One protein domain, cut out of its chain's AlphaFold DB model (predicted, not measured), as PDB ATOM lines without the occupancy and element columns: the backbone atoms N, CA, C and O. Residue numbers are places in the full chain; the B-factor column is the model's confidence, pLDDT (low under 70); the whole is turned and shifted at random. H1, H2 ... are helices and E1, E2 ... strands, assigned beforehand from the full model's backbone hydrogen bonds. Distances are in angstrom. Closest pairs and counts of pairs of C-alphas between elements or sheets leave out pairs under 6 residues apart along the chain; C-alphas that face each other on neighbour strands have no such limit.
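What this domain is: This is residues 7 to 119 of the 149 residues of an uncharacterized protein of Acidobacteria bacterium (UniProt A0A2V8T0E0). A strongly twisted sheet of four antiparallel strands has a cluster of helices, H1 to H4, at one end, while H5 begins at the other end and sticks out as an arm with residues 108 to 119. Within the cluster H2 meets H4 near its first residues and H3 nearer its last ones, each about perpendicular to it, and a long link, residues 38 to 51, leads from H3 to E1, an edge strand of the sheet. The printed part has 113 residues, with five named helices and four named strands in the order H1 H2 H3 E1 E2 E3 E4 H4 H5; the sheet's order is E1 - E2 - E3 - E4, and the class is mixed, helices and strands. The whole is compact, with a radius of gyration of the C-alphas of 15.4 A, yet only just elongated in outline, spanning 48 by 32 by 27 A.

Where its parts are: Find C-alpha 7 at (169.908, 215.112, 156.816), where H1, residues 7 to 11, begins. H2, residues 15 to 28, runs 20.1 A from first to last C-alpha, and H3 is residues 32 to 37. Look next for E1, residues 52 to 58, which starts at C-alpha 52 at (155.056, 201.272, 170.914) and runs 18.0 A. E2, residues 61 to 68, runs 21.9 A, and E3, residues 73 to 82, runs 28.4 A. E4 is residues 85 to 88, and H4 is residues 90 to 95. H5, residues 105 to 115, runs 15.0 A and ends at C-alpha 115 at (141.551, 180.142, 164.901).

How they stand to each other: Begin with the sheet, a meander, each strand the antiparallel neighbour of the one before. In the hairpin E1 and E2, N 56 and O 63 are within hydrogen-bond range at 2.8 A; in E2 and E3, also a hairpin, look at N 64 and O 77, 3.0 A; in the hairpin E3 and E4, at N 80 and O 87, 2.8 A. H1 only grazes the sheet with residues 9 to 11, H2 with 15 to 17, H4 with 90 to 93 and H5 with 105 to 107; H3 is not on it. H2 touches H4 with residues 16 to 21 alone, the closest C-alphas being those of Ser 17 and Gly 91, 3.8 A, about perpendicular at 77 degrees. H2 touches H3 with residues 21 to 25 alone, the closest C-alphas being those of Ala 25 and Ile 32, 5.0 A, about perpendicular at 74 degrees. H1 is close to H2 but not clearly touching, with C-alphas 10 and 18 closest at 6.6 A. H4 and H5 are apart. In H1, H2, H3, H4 and H5 every O i to N i+4 pair is within hydrogen-bond range.

The domain as a whole: The C-alphas of Glu 7 and Asn 119 are the two farthest apart, 51.2 A. The printed part has no cut, and H3 to E1 is its long link. The mean pLDDT of the printed part is 74.1; look for values under 70 in 39 residues, among them 32 to 49 and 106 to 119.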
ATOM      1  N   GLU A   7     168.651 215.832 156.612       72.69
ATOM      2  CA  GLU A   7     169.908 215.112 156.816       72.69
ATOM      3  C   GLU A   7     169.842 214.138 157.998       72.69
ATOM      4  O   GLU A   7     170.271 212.990 157.873       72.69
ATOM      5  N   LYS A   8     169.243 214.542 159.127       72.62
ATOM      6  CA  LYS A   8     169.047 213.650 160.283       72.62
ATOM      7  C   LYS A   8     168.035 212.552 159.989       72.62
ATOM      8  O   LYS A   8     168.234 211.417 160.415       72.62
ATOM      9  N   ILE A   9     166.980 212.875 159.240       70.38
ATOM     10  CA  ILE A   9     165.998 211.880 158.791       70.38
ATOM     11  C   ILE A   9     166.676 210.882 157.850       70.38
ATOM     12  O   ILE A   9     166.575 209.679 158.061       70.38
ATOM     13  N   LYS A  10     167.453 211.366 156.874       74.44
ATOM     14  CA  LYS A  10     168.224 210.531 155.948       74.44
ATOM     15  C   LYS A  10     169.201 209.616 156.693       74.44
ATOM     16  O   LYS A  10     169.285 208.434 156.374       74.44
ATOM     17  N   ALA A  11     169.886 210.129 157.716       79.19
ATOM     18  CA  ALA A  11     170.806 209.349 158.546       79.19
ATOM     19  C   ALA A  11     170.110 208.236 159.353       79.19
ATOM     20  O   ALA A  11     170.720 207.199 159.613       79.19
ATOM     21  N   ALA A  12     168.838 208.428 159.713       78.25
ATOM     22  CA  ALA A  12     168.018 207.437 160.407       78.25
ATOM     23  C   ALA A  12     167.396 206.383 159.469       78.25
ATOM     24  O   ALA A  12     166.691 205.495 159.943       78.25
ATOM     25  N   MET A  13     167.641 206.457 158.156       80.12
ATOM     26  CA  MET A  13     167.090 205.547 157.148       80.12
ATOM     27  C   MET A  13     168.180 204.733 156.449       80.12
ATOM     28  O   MET A  13     169.290 205.220 156.218       80.12
ATOM     29  N   THR A  14     167.853 203.496 156.072       84.25
ATOM     30  CA  THR A  14     168.754 202.629 155.295       84.25
ATOM     31  C   THR A  14     169.054 203.221 153.920       84.25
ATOM     32  O   THR A  14     168.262 203.987 153.361       84.25
ATOM     33  N   LYS A  15     170.180 202.823 153.316       85.25
ATOM     34  CA  LYS A  15     170.543 203.264 151.956       85.25
ATOM     35  C   LYS A  15     169.455 202.922 150.927       85.25
ATOM     36  O   LYS A  15     169.170 203.733 150.048       85.25
ATOM     37  N   SER A  16     168.793 201.767 151.066       81.62
ATOM     38  CA  SER A  16     167.671 201.399 150.192       81.62
ATOM     39  C   SER A  16     166.467 202.319 150.388       81.62
ATOM     40  O   SER A  16     165.870 202.762 149.409       81.62
ATOM     41  N   SER A  17     166.142 202.672 151.635       77.81
ATOM     42  CA  SER A  17     165.058 203.613 151.938       77.81
ATOM     43  C   SER A  17     165.305 204.999 151.345       77.81
ATOM     44  O   SER A  17     164.371 205.629 150.855       77.81
ATOM     45  N   GLN A  18     166.558 205.459 151.326       81.88
ATOM     46  CA  GLN A  18     166.929 206.720 150.676       81.88
ATOM     47  C   GLN A  18     166.702 206.659 149.157       81.88
ATOM     48  O   GLN A  18     166.073 207.554 148.598       81.88
ATOM     49  N   GLY A  19     167.124 205.574 148.498       79.56
ATOM     50  CA  GLY A  19     166.867 205.373 147.065       79.56
ATOM     51  C   GLY A  19     165.376 205.221 146.736       79.56
ATOM     52  O   GLY A  19     164.901 205.705 145.708       79.56
ATOM     53  N   PHE A  20     164.599 204.603 147.629       78.31
ATOM     54  CA  PHE A  20     163.146 204.542 147.495       78.31
ATOM     55  C   PHE A  20     162.508 205.934 147.610       78.31
ATOM     56  O   PHE A  20     161.637 206.270 146.807       78.31
ATOM     57  N   ALA A  21     162.979 206.773 148.538       74.81
ATOM     58  CA  ALA A  21     162.540 208.161 148.667       74.81
ATOM     59  C   ALA A  21     162.751 208.952 147.367       74.81
ATOM     60  O   ALA A  21     161.838 209.632 146.903       74.81
ATOM     61  N   GLU A  22     163.930 208.813 146.754       79.00
ATOM     62  CA  GLU A  22     164.276 209.441 145.473       79.00
ATOM     63  C   GLU A  22     163.364 208.955 144.339       79.00
ATOM     64  O   GLU A  22     162.834 209.764 143.573       79.00
ATOM     65  N   MET A  23     163.104 207.643 144.263       77.38
ATOM     66  CA  MET A  23     162.182 207.067 143.280       77.38
ATOM     67  C   MET A  23     160.761 207.622 143.445       77.38
ATOM     68  O   MET A  23     160.109 207.972 142.458       77.38
ATOM     69  N   VAL A  24     160.263 207.691 144.680       71.81
ATOM     70  CA  VAL A  24     158.920 208.195 144.988       71.81
ATOM     71  C   VAL A  24     158.818 209.685 144.669       71.81
ATOM     72  O   VAL A  24     157.859 210.091 144.014       71.81
ATOM     73  N   ALA A  25     159.821 210.478 145.050       75.50
ATOM     74  CA  ALA A  25     159.897 211.903 144.746       75.50
ATOM     75  C   ALA A  25     159.848 212.162 143.232       75.50
ATOM     76  O   ALA A  25     159.025 212.950 142.761       75.50
ATOM     77  N   ALA A  26     160.654 211.423 142.461       76.06
ATOM     78  CA  ALA A  26     160.677 211.505 141.004       76.06
ATOM     79  C   ALA A  26     159.339 211.088 140.369       76.06
ATOM     80  O   ALA A  26     158.873 211.725 139.427       76.06
ATOM     81  N   ARG A  27     158.690 210.039 140.892       74.00
ATOM     82  CA  ARG A  27     157.402 209.545 140.374       74.00
ATOM     83  C   ARG A  27     156.226 210.460 140.689       74.00
ATOM     84  O   ARG A  27     155.317 210.573 139.873       74.00
ATOM     85  N   GLN A  28     156.217 211.072 141.868       68.50
ATOM     86  CA  GLN A  28     155.113 211.917 142.329       68.50
ATOM     87  C   GLN A  28     155.321 213.400 141.994       68.50
ATOM     88  O   GLN A  28     154.442 214.212 142.271       68.50
ATOM     89  N   ASN A  29     156.461 213.751 141.382       73.31
ATOM     90  CA  ASN A  29     156.892 215.132 141.161       73.31
ATOM     91  C   ASN A  29     156.808 215.967 142.453       73.31
ATOM     92  O   ASN A  29     156.389 217.127 142.458       73.31
ATOM     93  N   THR A  30     157.149 215.334 143.576       67.50
ATOM     94  CA  THR A  30     157.151 215.941 144.905       67.50
ATOM     95  C   THR A  30     158.582 216.078 145.396       67.50
ATOM     96  O   THR A  30     159.371 215.158 145.183       67.50
ATOM     97  N   PRO A  31     158.921 217.163 146.113       73.06
ATOM     98  CA  PRO A  31     160.222 217.289 146.757       73.06
ATOM     99  C   PRO A  31     160.491 216.095 147.675       73.06
ATOM    100  O   PRO A  31     159.580 215.628 148.368       73.06
ATOM    101  N   ILE A  32     161.730 215.608 147.687       68.62
ATOM    102  CA  ILE A  32     162.120 214.443 148.489       68.62
ATOM    103  C   ILE A  32     161.899 214.698 149.984       68.62
ATOM    104  O   ILE A  32     161.528 213.799 150.731       68.62
ATOM    105  N   GLU A  33     162.001 215.956 150.404       69.38
ATOM    106  CA  GLU A  33     161.719 216.410 151.759       69.38
ATOM    107  C   GLU A  33     160.270 216.134 152.156       69.38
ATOM    108  O   GLU A  33     160.026 215.727 153.285       69.38
ATOM    109  N   LYS A  34     159.307 216.264 151.232       66.88
ATOM    110  CA  LYS A  34     157.901 215.917 151.503       66.88
ATOM    111  C   LYS A  34     157.678 214.412 151.607       66.88
ATOM    112  O   LYS A  34     156.794 213.972 152.338       66.88
ATOM    113  N   VAL A  35     158.458 213.620 150.875       68.56
ATOM    114  CA  VAL A  35     158.422 212.156 150.974       68.56
ATOM    115  C   VAL A  35     158.936 211.723 152.348       68.56
ATOM    116  O   VAL A  35     158.313 210.886 153.000       68.56
ATOM    117  N   PHE A  36     160.002 212.371 152.828       66.25
ATOM    118  CA  PHE A  36     160.512 212.188 154.182       66.25
ATOM    119  C   PHE A  36     159.561 212.730 155.257       66.25
ATOM    120  O   PHE A  36     159.348 212.034 156.235       66.25
ATOM    121  N   GLU A  37     158.937 213.901 155.093       62.72
ATOM    122  CA  GLU A  37     157.970 214.453 156.066       62.72
ATOM    123  C   GLU A  37     156.752 213.538 156.267       62.72
ATOM    124  O   GLU A  37     156.245 213.413 157.380       62.72
ATOM    125  N   ASN A  38     156.301 212.854 155.214       61.97
ATOM    126  CA  ASN A  38     155.207 211.886 155.311       61.97
ATOM    127  C   ASN A  38     155.635 210.546 155.933       61.97
ATOM    128  O   ASN A  38     154.782 209.692 156.162       61.97
ATOM    129  N   GLY A  39     156.937 210.343 156.162       56.81
ATOM    130  CA  GLY A  39     157.535 209.186 156.832       56.81
ATOM    131  C   GLY A  39     157.188 207.821 156.306       56.81
ATOM    132  O   GLY A  39     157.416 206.841 157.004       56.81
ATOM    133  N   PHE A  40     156.670 207.760 155.080       61.47
ATOM    134  CA  PHE A  40     156.178 206.564 154.400       61.47
ATOM    135  C   PHE A  40     155.061 205.795 155.138       61.47
ATOM    136  O   PHE A  40     154.347 205.034 154.494       61.47
ATOM    137  N   THR A  41     154.866 206.025 156.439       54.50
ATOM    138  CA  THR A  41     153.813 205.479 157.298       54.50
ATOM    139  C   THR A  41     153.190 206.620 158.102       54.50
ATOM    140  O   THR A  41     153.857 207.596 158.457       54.50
ATOM    141  N   ALA A  42     151.901 206.509 158.421       54.72
ATOM    142  CA  ALA A  42     151.146 207.586 159.069       54.72
ATOM    143  C   ALA A  42     151.616 207.916 160.504       54.72
ATOM    144  O   ALA A  42     151.180 208.919 161.077       54.72
ATOM    145  N   THR A  43     152.492 207.083 161.070       51.62
ATOM    146  CA  THR A  43     152.966 207.113 162.458       51.62
ATOM    147  C   THR A  43     154.397 207.605 162.629       51.62
ATOM    148  O   THR A  43     154.742 208.081 163.711       51.62
ATOM    149  N   THR A  44     155.216 207.545 161.576       55.03
ATOM    150  CA  THR A  44     156.670 207.767 161.658       55.03
ATOM    151  C   THR A  44     157.047 209.189 162.119       55.03
ATOM    152  O   THR A  44     158.124 209.384 162.679       55.03
ATOM    153  N   PHE A  45     156.145 210.174 161.992       55.91
ATOM    154  CA  PHE A  45     156.379 211.564 162.422       55.91
ATOM    155  C   PHE A  45     155.239 212.180 163.246       55.91
ATOM    156  O   PHE A  45     154.980 213.380 163.157       55.91
ATOM    157  N   SER A  46     154.549 211.377 164.063       56.66
ATOM    158  CA  SER A  46     153.568 211.911 165.018       56.66
ATOM    159  C   SER A  46     154.200 212.964 165.951       56.66
ATOM    160  O   SER A  46     155.344 212.822 166.388       56.66
ATOM    161  N   GLU A  47     153.455 214.038 166.257       56.72
ATOM    162  CA  GLU A  47     153.915 215.113 167.156       56.72
ATOM    163  C   GLU A  47     154.202 214.597 168.570       56.72
ATOM    164  O   GLU A  47     155.109 215.085 169.251       56.72
ATOM    165  N   THR A  48     153.445 213.587 168.987       63.53
ATOM    166  CA  THR A  48     153.648 212.823 170.212       63.53
ATOM    167  C   THR A  48     154.211 211.453 169.869       63.53
ATOM    168  O   THR A  48     153.839 210.866 168.851       63.53
ATOM    169  N   LEU A  49     155.099 210.940 170.728       66.12
ATOM    170  CA  LEU A  49     155.559 209.555 170.642       66.12
ATOM    171  C   LEU A  49     154.327 208.633 170.649       66.12
ATOM    172  O   LEU A  49     153.573 208.667 171.623       66.12
ATOM    173  N   PRO A  50     154.077 207.882 169.563       72.38
ATOM    174  CA  PRO A  50     152.974 206.932 169.516       72.38
ATOM    175  C   PRO A  50     153.233 205.777 170.491       72.38
ATOM    176  O   PRO A  50     154.383 205.503 170.837       72.38
ATOM    177  N   ASP A  51     152.171 205.084 170.911       81.00
ATOM    178  CA  ASP A  51     152.333 203.861 171.701       81.00
ATOM    179  C   ASP A  51     153.161 202.855 170.892       81.00
ATOM    180  O   ASP A  51     152.834 202.562 169.737       81.00
ATOM    181  N   ILE A  52     154.212 202.313 171.504       84.12
ATOM    182  CA  ILE A  52     155.056 201.272 170.914       84.12
ATOM    183  C   ILE A  52     154.931 199.980 171.716       84.12
ATOM    184  O   ILE A  52     154.738 200.008 172.934       84.12
ATOM    185  N   ARG A  53     155.026 198.837 171.039       83.81
ATOM    186  CA  ARG A  53     155.073 197.517 171.675       83.81
ATOM    187  C   ARG A  53     155.826 196.510 170.810       83.81
ATOM    188  O   ARG A  53     156.148 196.782 169.659       83.81
ATOM    189  N   ASP A  54     156.029 195.320 171.372       80.50
ATOM    190  CA  ASP A  54     156.519 194.137 170.649       80.50
ATOM    191  C   ASP A  54     157.818 194.394 169.867       80.50
ATOM    192  O   ASP A  54     157.916 194.162 168.659       80.50
ATOM    193  N   GLU A  55     158.815 194.903 170.594       86.44
ATOM    194  CA  GLU A  55     160.178 195.066 170.104       86.44
ATOM    195  C   GLU A  55     160.787 193.692 169.811       86.44
ATOM    196  O   GLU A  55     160.926 192.837 170.690       86.44
ATOM    197  N   ARG A  56     161.152 193.476 168.551       87.12
ATOM    198  CA  ARG A  56     161.744 192.237 168.056       87.12
ATOM    199  C   ARG A  56     163.095 192.553 167.450       87.12
ATOM    200  O   ARG A  56     163.204 193.426 166.597       87.12
ATOM    201  N   VAL A  57     164.118 191.805 167.846       86.94
ATOM    202  CA  VAL A  57     165.469 191.923 167.291       86.94
ATOM    203  C   VAL A  57     165.986 190.531 166.960       86.94
ATOM    204  O   VAL A  57     165.948 189.631 167.796       86.94
ATOM    205  N   ASN A  58     166.470 190.354 165.735       84.31
ATOM    206  CA  ASN A  58     167.122 189.137 165.275       84.31
ATOM    207  C   ASN A  58     168.296 189.502 164.357       84.31
ATOM    208  O   ASN A  58     168.109 189.971 163.229       84.31
ATOM    209  N   CYS A  59     169.518 189.279 164.847       88.12
ATOM    210  CA  CYS A  59     170.757 189.676 164.180       88.12
ATOM    211  C   CYS A  59     170.734 191.172 163.811       88.12
ATOM    212  O   CYS A  59     170.602 192.028 164.680       88.12
ATOM    213  N   GLN A  60     170.852 191.481 162.520       88.75
ATOM    214  CA  GLN A  60     170.843 192.842 161.990       88.75
ATOM    215  C   GLN A  60     169.437 193.373 161.682       88.75
ATOM    216  O   GLN A  60     169.329 194.459 161.131       88.75
ATOM    217  N   TYR A  61     168.370 192.623 161.969       88.00
ATOM    218  CA  TYR A  61     166.992 193.015 161.674       88.00
ATOM    219  C   TYR A  61     166.231 193.279 162.972       88.00
ATOM    220  O   TYR A  61     166.263 192.475 163.902       88.00
ATOM    221  N   GLY A  62     165.542 194.409 163.027       87.12
ATOM    222  CA  GLY A  62     164.715 194.846 164.139       87.12
ATOM    223  C   GLY A  62     163.306 195.153 163.652       87.12
ATOM    224  O   GLY A  62     163.107 195.457 162.480       87.12
ATOM    225  N   ALA A  63     162.320 195.053 164.526       87.00
ATOM    226  CA  ALA A  63     160.955 195.454 164.240       87.00
ATOM    227  C   ALA A  63     160.283 195.958 165.518       87.00
ATOM    228  O   ALA A  63     160.535 195.422 166.597       87.00
ATOM    229  N   VAL A  64     159.436 196.974 165.403       86.31
ATOM    230  CA  VAL A  64     158.610 197.462 166.514       86.31
ATOM    231  C   VAL A  64     157.201 197.718 166.013       86.31
ATOM    232  O   VAL A  64     157.008 198.271 164.930       86.31
ATOM    233  N   GLU A  65     156.208 197.312 166.798       83.62
ATOM    234  CA  GLU A  65     154.829 197.672 166.511       83.62
ATOM    235  C   GLU A  65     154.551 199.072 167.045       83.62
ATOM    236  O   GLU A  65     154.744 199.359 168.226       83.62
ATOM    237  N   VAL A  66     154.046 199.933 166.174       82.06
ATOM    238  CA  VAL A  66     153.693 201.310 166.490       82.06
ATOM    239  C   VAL A  66     152.203 201.504 166.292       82.06
ATOM    240  O   VAL A  66     151.628 201.104 165.280       82.06
ATOM    241  N   ARG A  67     151.544 202.127 167.266       79.94
ATOM    242  CA  ARG A  67     150.115 202.399 167.185       79.94
ATOM    243  C   ARG A  67     149.840 203.596 166.283       79.94
ATOM    244  O   ARG A  67     150.176 204.735 166.605       79.94
ATOM    245  N   ASN A  68     149.129 203.347 165.191       73.06
ATOM    246  CA  ASN A  68     148.519 204.375 164.368       73.06
ATOM    247  C   ASN A  68     147.237 204.873 165.032       73.06
ATOM    248  O   ASN A  68     146.220 204.181 165.078       73.06
ATOM    249  N   THR A  69     147.291 206.092 165.564       67.88
ATOM    250  CA  THR A  69     146.162 206.744 166.239       67.88
ATOM    251  C   THR A  69     145.056 207.173 165.274       67.88
ATOM    252  O   THR A  69     143.907 207.273 165.706       67.88
ATOM    253  N   LYS A  70     145.367 207.370 163.981       67.00
ATOM    254  CA  LYS A  70     144.382 207.702 162.938       67.00
ATOM    255  C   LYS A  70     143.540 206.487 162.565       67.00
ATOM    256  O   LYS A  70     142.320 206.588 162.524       67.00
ATOM    257  N   ASP A  71     144.192 205.344 162.366       66.31
ATOM    258  CA  ASP A  71     143.532 204.114 161.909       66.31
ATOM    259  C   ASP A  71     143.229 203.123 163.048       66.31
ATOM    260  O   ASP A  71     142.672 202.055 162.806       66.31
ATOM    261  N   GLN A  72     143.592 203.466 164.293       71.44
ATOM    262  CA  GLN A  72     143.479 202.618 165.493       71.44
ATOM    263  C   GLN A  72     144.066 201.208 165.294       71.44
ATOM    264  O   GLN A  72     143.543 200.218 165.806       71.44
ATOM    265  N   ARG A  73     145.170 201.114 164.547       74.75
ATOM    266  CA  ARG A  73     145.836 199.855 164.181       74.75
ATOM    267  C   ARG A  73     147.295 199.850 164.609       74.75
ATOM    268  O   ARG A  73     147.905 200.903 164.758       74.75
ATOM    269  N   TRP A  74     147.841 198.655 164.798       76.88
ATOM    270  CA  TRP A  74     149.266 198.448 165.035       76.88
ATOM    271  C   TRP A  74     149.979 198.244 163.696       76.88
ATOM    272  O   TRP A  74     149.624 197.348 162.928       76.88
ATOM    273  N   GLU A  75     150.955 199.097 163.412       75.75
ATOM    274  CA  GLU A  75     151.809 199.047 162.227       75.75
ATOM    275  C   GLU A  75     153.166 198.468 162.609       75.75
ATOM    276  O   GLU A  75     153.765 198.895 163.592       75.75
ATOM    277  N   ASP A  76     153.660 197.507 161.835       78.81
ATOM    278  CA  ASP A  76     154.990 196.946 162.033       78.81
ATOM    279  C   ASP A  76     156.028 197.805 161.295       78.81
ATOM    280  O   ASP A  76     155.964 197.929 160.067       78.81
ATOM    281  N   LEU A  77     156.964 198.414 162.032       83.25
ATOM    282  CA  LEU A  77     158.080 199.185 161.480       83.25
ATOM    283  C   LEU A  77     159.367 198.367 161.548       83.25
ATOM    284  O   LEU A  77     159.813 197.993 162.631       83.25
ATOM    285  N   GLY A  78     159.985 198.131 160.392       85.69
ATOM    286  CA  GLY A  78     161.233 197.388 160.267       85.69
ATOM    287  C   GLY A  78     162.467 198.280 160.373       85.69
ATOM    288  O   GLY A  78     162.526 199.371 159.808       85.69
ATOM    289  N   PHE A  79     163.486 197.774 161.054       87.44
ATOM    290  CA  PHE A  79     164.790 198.395 161.230       87.44
ATOM    291  C   PHE A  79     165.892 197.443 160.777       87.44
ATOM    292  O   PHE A  79     165.787 196.226 160.933       87.44
ATOM    293  N   ILE A  80     166.976 197.993 160.246       88.75
ATOM    294  CA  ILE A  80     168.206 197.260 159.957       88.75
ATOM    295  C   ILE A  80     169.352 197.934 160.703       88.75
ATOM    296  O   ILE A  80     169.464 199.159 160.711       88.75
ATOM    297  N   TYR A  81     170.196 197.134 161.344       88.69
ATOM    298  CA  TYR A  81     171.434 197.604 161.945       88.69
ATOM    299  C   TYR A  81     172.498 197.745 160.852       88.69
ATOM    300  O   TYR A  81     172.981 196.747 160.317       88.69
ATOM    301  N   GLU A  82     172.840 198.981 160.491       86.00
ATOM    302  CA  GLU A  82     173.795 199.312 159.428       86.00
ATOM    303  C   GLU A  82     174.659 200.507 159.862       86.00
ATOM    304  O   GLU A  82     174.163 201.451 160.470       86.00
ATOM    305  N   ASP A  83     175.954 200.495 159.534       83.12
ATOM    306  CA  ASP A  83     176.904 201.572 159.866       83.12
ATOM    307  C   ASP A  83     176.952 201.917 161.378       83.12
ATOM    308  O   ASP A  83     177.173 203.063 161.766       83.12
ATOM    309  N   GLY A  84     176.734 200.920 162.244       86.62
ATOM    310  CA  GLY A  84     176.797 201.075 163.703       86.62
ATOM    311  C   GLY A  84     175.532 201.645 164.359       86.62
ATOM    312  O   GLY A  84     175.532 201.859 165.573       86.62
ATOM    313  N   SER A  85     174.449 201.865 163.605       87.50
ATOM    314  CA  SER A  85     173.173 202.364 164.128       87.50
ATOM    315  C   SER A  85     171.964 201.604 163.573       87.50
ATOM    316  O   SER A  85     172.006 201.007 162.498       87.50
ATOM    317  N   TRP A  86     170.863 201.605 164.328       87.44
ATOM    318  CA  TRP A  86     169.575 201.104 163.849       87.44
ATOM    319  C   TRP A  86     168.942 202.129 162.915       87.44
ATOM    320  O   TRP A  86     168.748 203.284 163.298       87.44
ATOM    321  N   LYS A  87     168.610 201.696 161.700       87.75
ATOM    322  CA  LYS A  87     168.031 202.540 160.655       87.75
ATOM    323  C   LYS A  87     166.703 201.977 160.179       87.75
ATOM    324  O   LYS A  87     166.558 200.768 160.030       87.75
ATOM    325  N   LEU A  88     165.745 202.854 159.918       85.69
ATOM    326  CA  LEU A  88     164.423 202.507 159.412       85.69
ATOM    327  C   LEU A  88     164.538 201.946 157.984       85.69
ATOM    328  O   LEU A  88     165.140 202.578 157.111       85.69
ATOM    329  N   ALA A  89     163.976 200.757 157.765       84.75
ATOM    330  CA  ALA A  89     164.210 199.906 156.596       84.75
ATOM    331  C   ALA A  89     162.988 199.806 155.665       84.75
ATOM    332  O   ALA A  89     162.626 198.736 155.177       84.75
ATOM    333  N   ILE A  90     162.322 200.936 155.425       77.88
ATOM    334  CA  ILE A  90     161.117 201.007 154.587       77.88
ATOM    335  C   ILE A  90     161.406 200.573 153.145       77.88
ATOM    336  O   ILE A  90     160.609 199.850 152.551       77.88
ATOM    337  N   GLY A  91     162.541 200.981 152.575       74.00
ATOM    338  CA  GLY A  91     162.932 200.607 151.216       74.00
ATOM    339  C   GLY A  91     163.053 199.094 151.049       74.00
ATOM    340  O   GLY A  91     162.573 198.540 150.063       74.00
ATOM    341  N   GLU A  92     163.597 198.405 152.047       81.44
ATOM    342  CA  GLU A  92     163.705 196.950 152.081       81.44
ATOM    343  C   GLU A  92     162.343 196.277 152.296       81.44
ATOM    344  O   GLU A  92     162.072 195.226 151.709       81.44
ATOM    345  N   MET A  93     161.464 196.881 153.102       74.25
ATOM    346  CA  MET A  93     160.096 196.394 153.324       74.25
ATOM    347  C   MET A  93     159.227 196.522 152.067       74.25
ATOM    348  O   MET A  93     158.416 195.636 151.794       74.25
ATOM    349  N   PHE A  94     159.397 197.584 151.275       69.69
ATOM    350  CA  PHE A  94     158.744 197.744 149.970       69.69
ATOM    351  C   PHE A  94     159.401 196.900 148.876       69.69
ATOM    352  O   PHE A  94     158.706 196.336 148.035       69.69
ATOM    353  N   GLY A  95     160.729 196.797 148.889       69.12
ATOM    354  CA  GLY A  95     161.503 196.010 147.930       69.12
ATOM    355  C   GLY A  95     161.422 194.497 148.148       69.12
ATOM    356  O   GLY A  95     161.951 193.746 147.333       69.12
ATOM    357  N   GLY A  96     160.790 194.040 149.235       75.19
ATOM    358  CA  GLY A  96     160.657 192.621 149.582       75.19
ATOM    359  C   GLY A  96     161.959 191.963 150.057       75.19
ATOM    360  O   GLY A  96     162.019 190.743 150.176       75.19
ATOM    361  N   SER A  97     163.004 192.749 150.326       77.25
ATOM    362  CA  SER A  97     164.312 192.268 150.792       77.25
ATOM    363  C   SER A  97     164.456 192.293 152.318       77.25
ATOM    364  O   SER A  97     165.413 191.725 152.852       77.25
ATOM    365  N   PHE A  98     163.513 192.920 153.031       80.56
ATOM    366  CA  PHE A  98     163.491 192.945 154.491       80.56
ATOM    367  C   PHE A  98     163.192 191.558 155.066       80.56
ATOM    368  O   PHE A  98     162.164 190.945 154.770       80.56
ATOM    369  N   LYS A  99     164.081 191.074 155.936       82.25
ATOM    370  CA  LYS A  99     163.880 189.831 156.681       82.25
ATOM    371  C   LYS A  99     163.329 190.180 158.055       82.25
ATOM    372  O   LYS A  99     164.075 190.622 158.921       82.25
ATOM    373  N   SER A 100     162.025 189.993 158.242       77.00
ATOM    374  CA  SER A 100     161.394 190.276 159.531       77.00
ATOM    375  C   SER A 100     162.003 189.416 160.651       77.00
ATOM    376  O   SER A 100     162.171 188.208 160.455       77.00
ATOM    377  N   PRO A 101     162.305 189.992 161.831       79.88
ATOM    378  CA  PRO A 101     162.804 189.241 162.984       79.88
ATOM    379  C   PRO A 101     161.750 188.311 163.609       79.88
ATOM    380  O   PRO A 101     162.087 187.505 164.475       79.88
ATOM    381  N   GLY A 102     160.488 188.391 163.179       71.94
ATOM    382  CA  GLY A 102     159.411 187.499 163.601       71.94
ATOM    383  C   GLY A 102     158.034 188.084 163.302       71.94
ATOM    384  O   GLY A 102     157.906 189.269 163.023       71.94
ATOM    385  N   VAL A 103     156.987 187.262 163.378       71.75
ATOM    386  CA  VAL A 103     155.597 187.725 163.216       71.75
ATOM    387  C   VAL A 103     155.203 188.612 164.400       71.75
ATOM    388  O   VAL A 103     155.417 188.216 165.552       71.75
ATOM    389  N   GLY A 104     154.636 189.785 164.106       71.19
ATOM    390  CA  GLY A 104     154.198 190.752 165.111       71.19
ATOM    391  C   GLY A 104     153.072 190.225 165.990       71.19
ATOM    392  O   GLY A 104     152.254 189.394 165.574       71.19
ATOM    393  N   ARG A 105     153.031 190.699 167.232       72.38
ATOM    394  CA  ARG A 105     151.998 190.367 168.211       72.38
ATOM    395  C   ARG A 105     150.587 190.662 167.703       72.38
ATOM    396  O   ARG A 105     149.706 189.845 167.944       72.38
ATOM    397  N   ALA A 106     150.366 191.754 166.971       66.38
ATOM    398  CA  ALA A 106     149.064 192.074 166.383       66.38
ATOM    399  C   ALA A 106     148.584 190.984 165.413       66.38
ATOM    400  O   ALA A 106     147.414 190.606 165.425       66.38
ATOM    401  N   VAL A 107     149.501 190.444 164.607       67.81
ATOM    402  CA  VAL A 107     149.196 189.367 163.658       67.81
ATOM    403  C   VAL A 107     148.914 188.067 164.407       67.81
ATOM    404  O   VAL A 107     147.905 187.429 164.130       67.81
ATOM    405  N   LYS A 108     149.719 187.720 165.421       69.12
ATOM    406  CA  LYS A 108     149.479 186.534 166.267       69.12
ATOM    407  C   LYS A 108     148.147 186.602 167.014       69.12
ATOM    408  O   LYS A 108     147.447 185.599 167.113       69.12
ATOM    409  N   GLU A 109     147.792 187.772 167.545       67.06
ATOM    410  CA  GLU A 109     146.509 188.005 168.218       67.06
ATOM    411  C   GLU A 109     145.344 187.844 167.229       67.06
ATOM    412  O   GLU A 109     144.369 187.160 167.536       67.06
ATOM    413  N   GLN A 110     145.466 188.390 166.016       65.56
ATOM    414  CA  GLN A 110     144.446 188.250 164.974       65.56
ATOM    415  C   GLN A 110     144.308 186.800 164.478       65.56
ATOM    416  O   GLN A 110     143.193 186.315 164.293       65.56
ATOM    417  N   GLU A 111     145.424 186.095 164.293       64.25
ATOM    418  CA  GLU A 111     145.452 184.676 163.925       64.25
ATOM    419  C   GLU A 111     144.821 183.803 165.015       64.25
ATOM    420  O   GLU A 111     144.025 182.920 164.701       64.25
ATOM    421  N   ALA A 112     145.095 184.084 166.293       63.34
ATOM    422  CA  ALA A 112     144.488 183.375 167.417       63.34
ATOM    423  C   ALA A 112     142.968 183.603 167.498       63.34
ATOM    424  O   ALA A 112     142.216 182.657 167.727       63.34
ATOM    425  N   VAL A 113     142.497 184.832 167.257       62.12
ATOM    426  CA  VAL A 113     141.058 185.145 167.203       62.12
ATOM    427  C   VAL A 113     140.377 184.422 166.038       62.12
ATOM    428  O   VAL A 113     139.297 183.858 166.218       62.12
ATOM    429  N   ASN A 114     141.017 184.377 164.867       61.50
ATOM    430  CA  ASN A 114     140.493 183.666 163.700       61.50
ATOM    431  C   ASN A 114     140.474 182.138 163.914       61.50
ATOM    432  O   ASN A 114     139.517 181.476 163.519       61.50
ATOM    433  N   ALA A 115     141.486 181.572 164.582       63.03
ATOM    434  CA  ALA A 115     141.551 180.142 164.901       63.03
ATOM    435  C   ALA A 115     140.484 179.702 165.922       63.03
ATOM    436  O   ALA A 115     140.018 178.565 165.880       63.03
ATOM    437  N   LEU A 116     140.076 180.602 166.823       62.25
ATOM    438  CA  LEU A 116     139.038 180.346 167.825       62.25
ATOM    439  C   LEU A 116     137.609 180.525 167.288       62.25
ATOM    440  O   LEU A 116     136.662 180.165 167.986       62.25
ATOM    441  N   ASN A 117     137.427 181.070 166.077       54.03
ATOM    442  CA  ASN A 117     136.097 181.389 165.556       54.03
ATOM    443  C   ASN A 117     135.947 181.099 164.042       54.03
ATOM    444  O   ASN A 117     135.815 182.025 163.240       54.03
ATOM    445  N   PRO A 118     135.915 179.816 163.624       54.66
ATOM    446  CA  PRO A 118     135.929 179.415 162.211       54.66
ATOM    447  C   PRO A 118     134.666 179.781 161.401       54.66
ATOM    448  O   PRO A 118     134.671 179.622 160.185       54.66
ATOM    449  N   ASN A 119     133.595 180.271 162.045       51.22
ATOM    450  CA  ASN A 119     132.316 180.621 161.403       51.22
ATOM    451  C   ASN A 119     131.994 182.128 161.385       51.22
ATOM    452  O   ASN A 119     130.970 182.525 160.826       51.22
TER     453      ASN A 119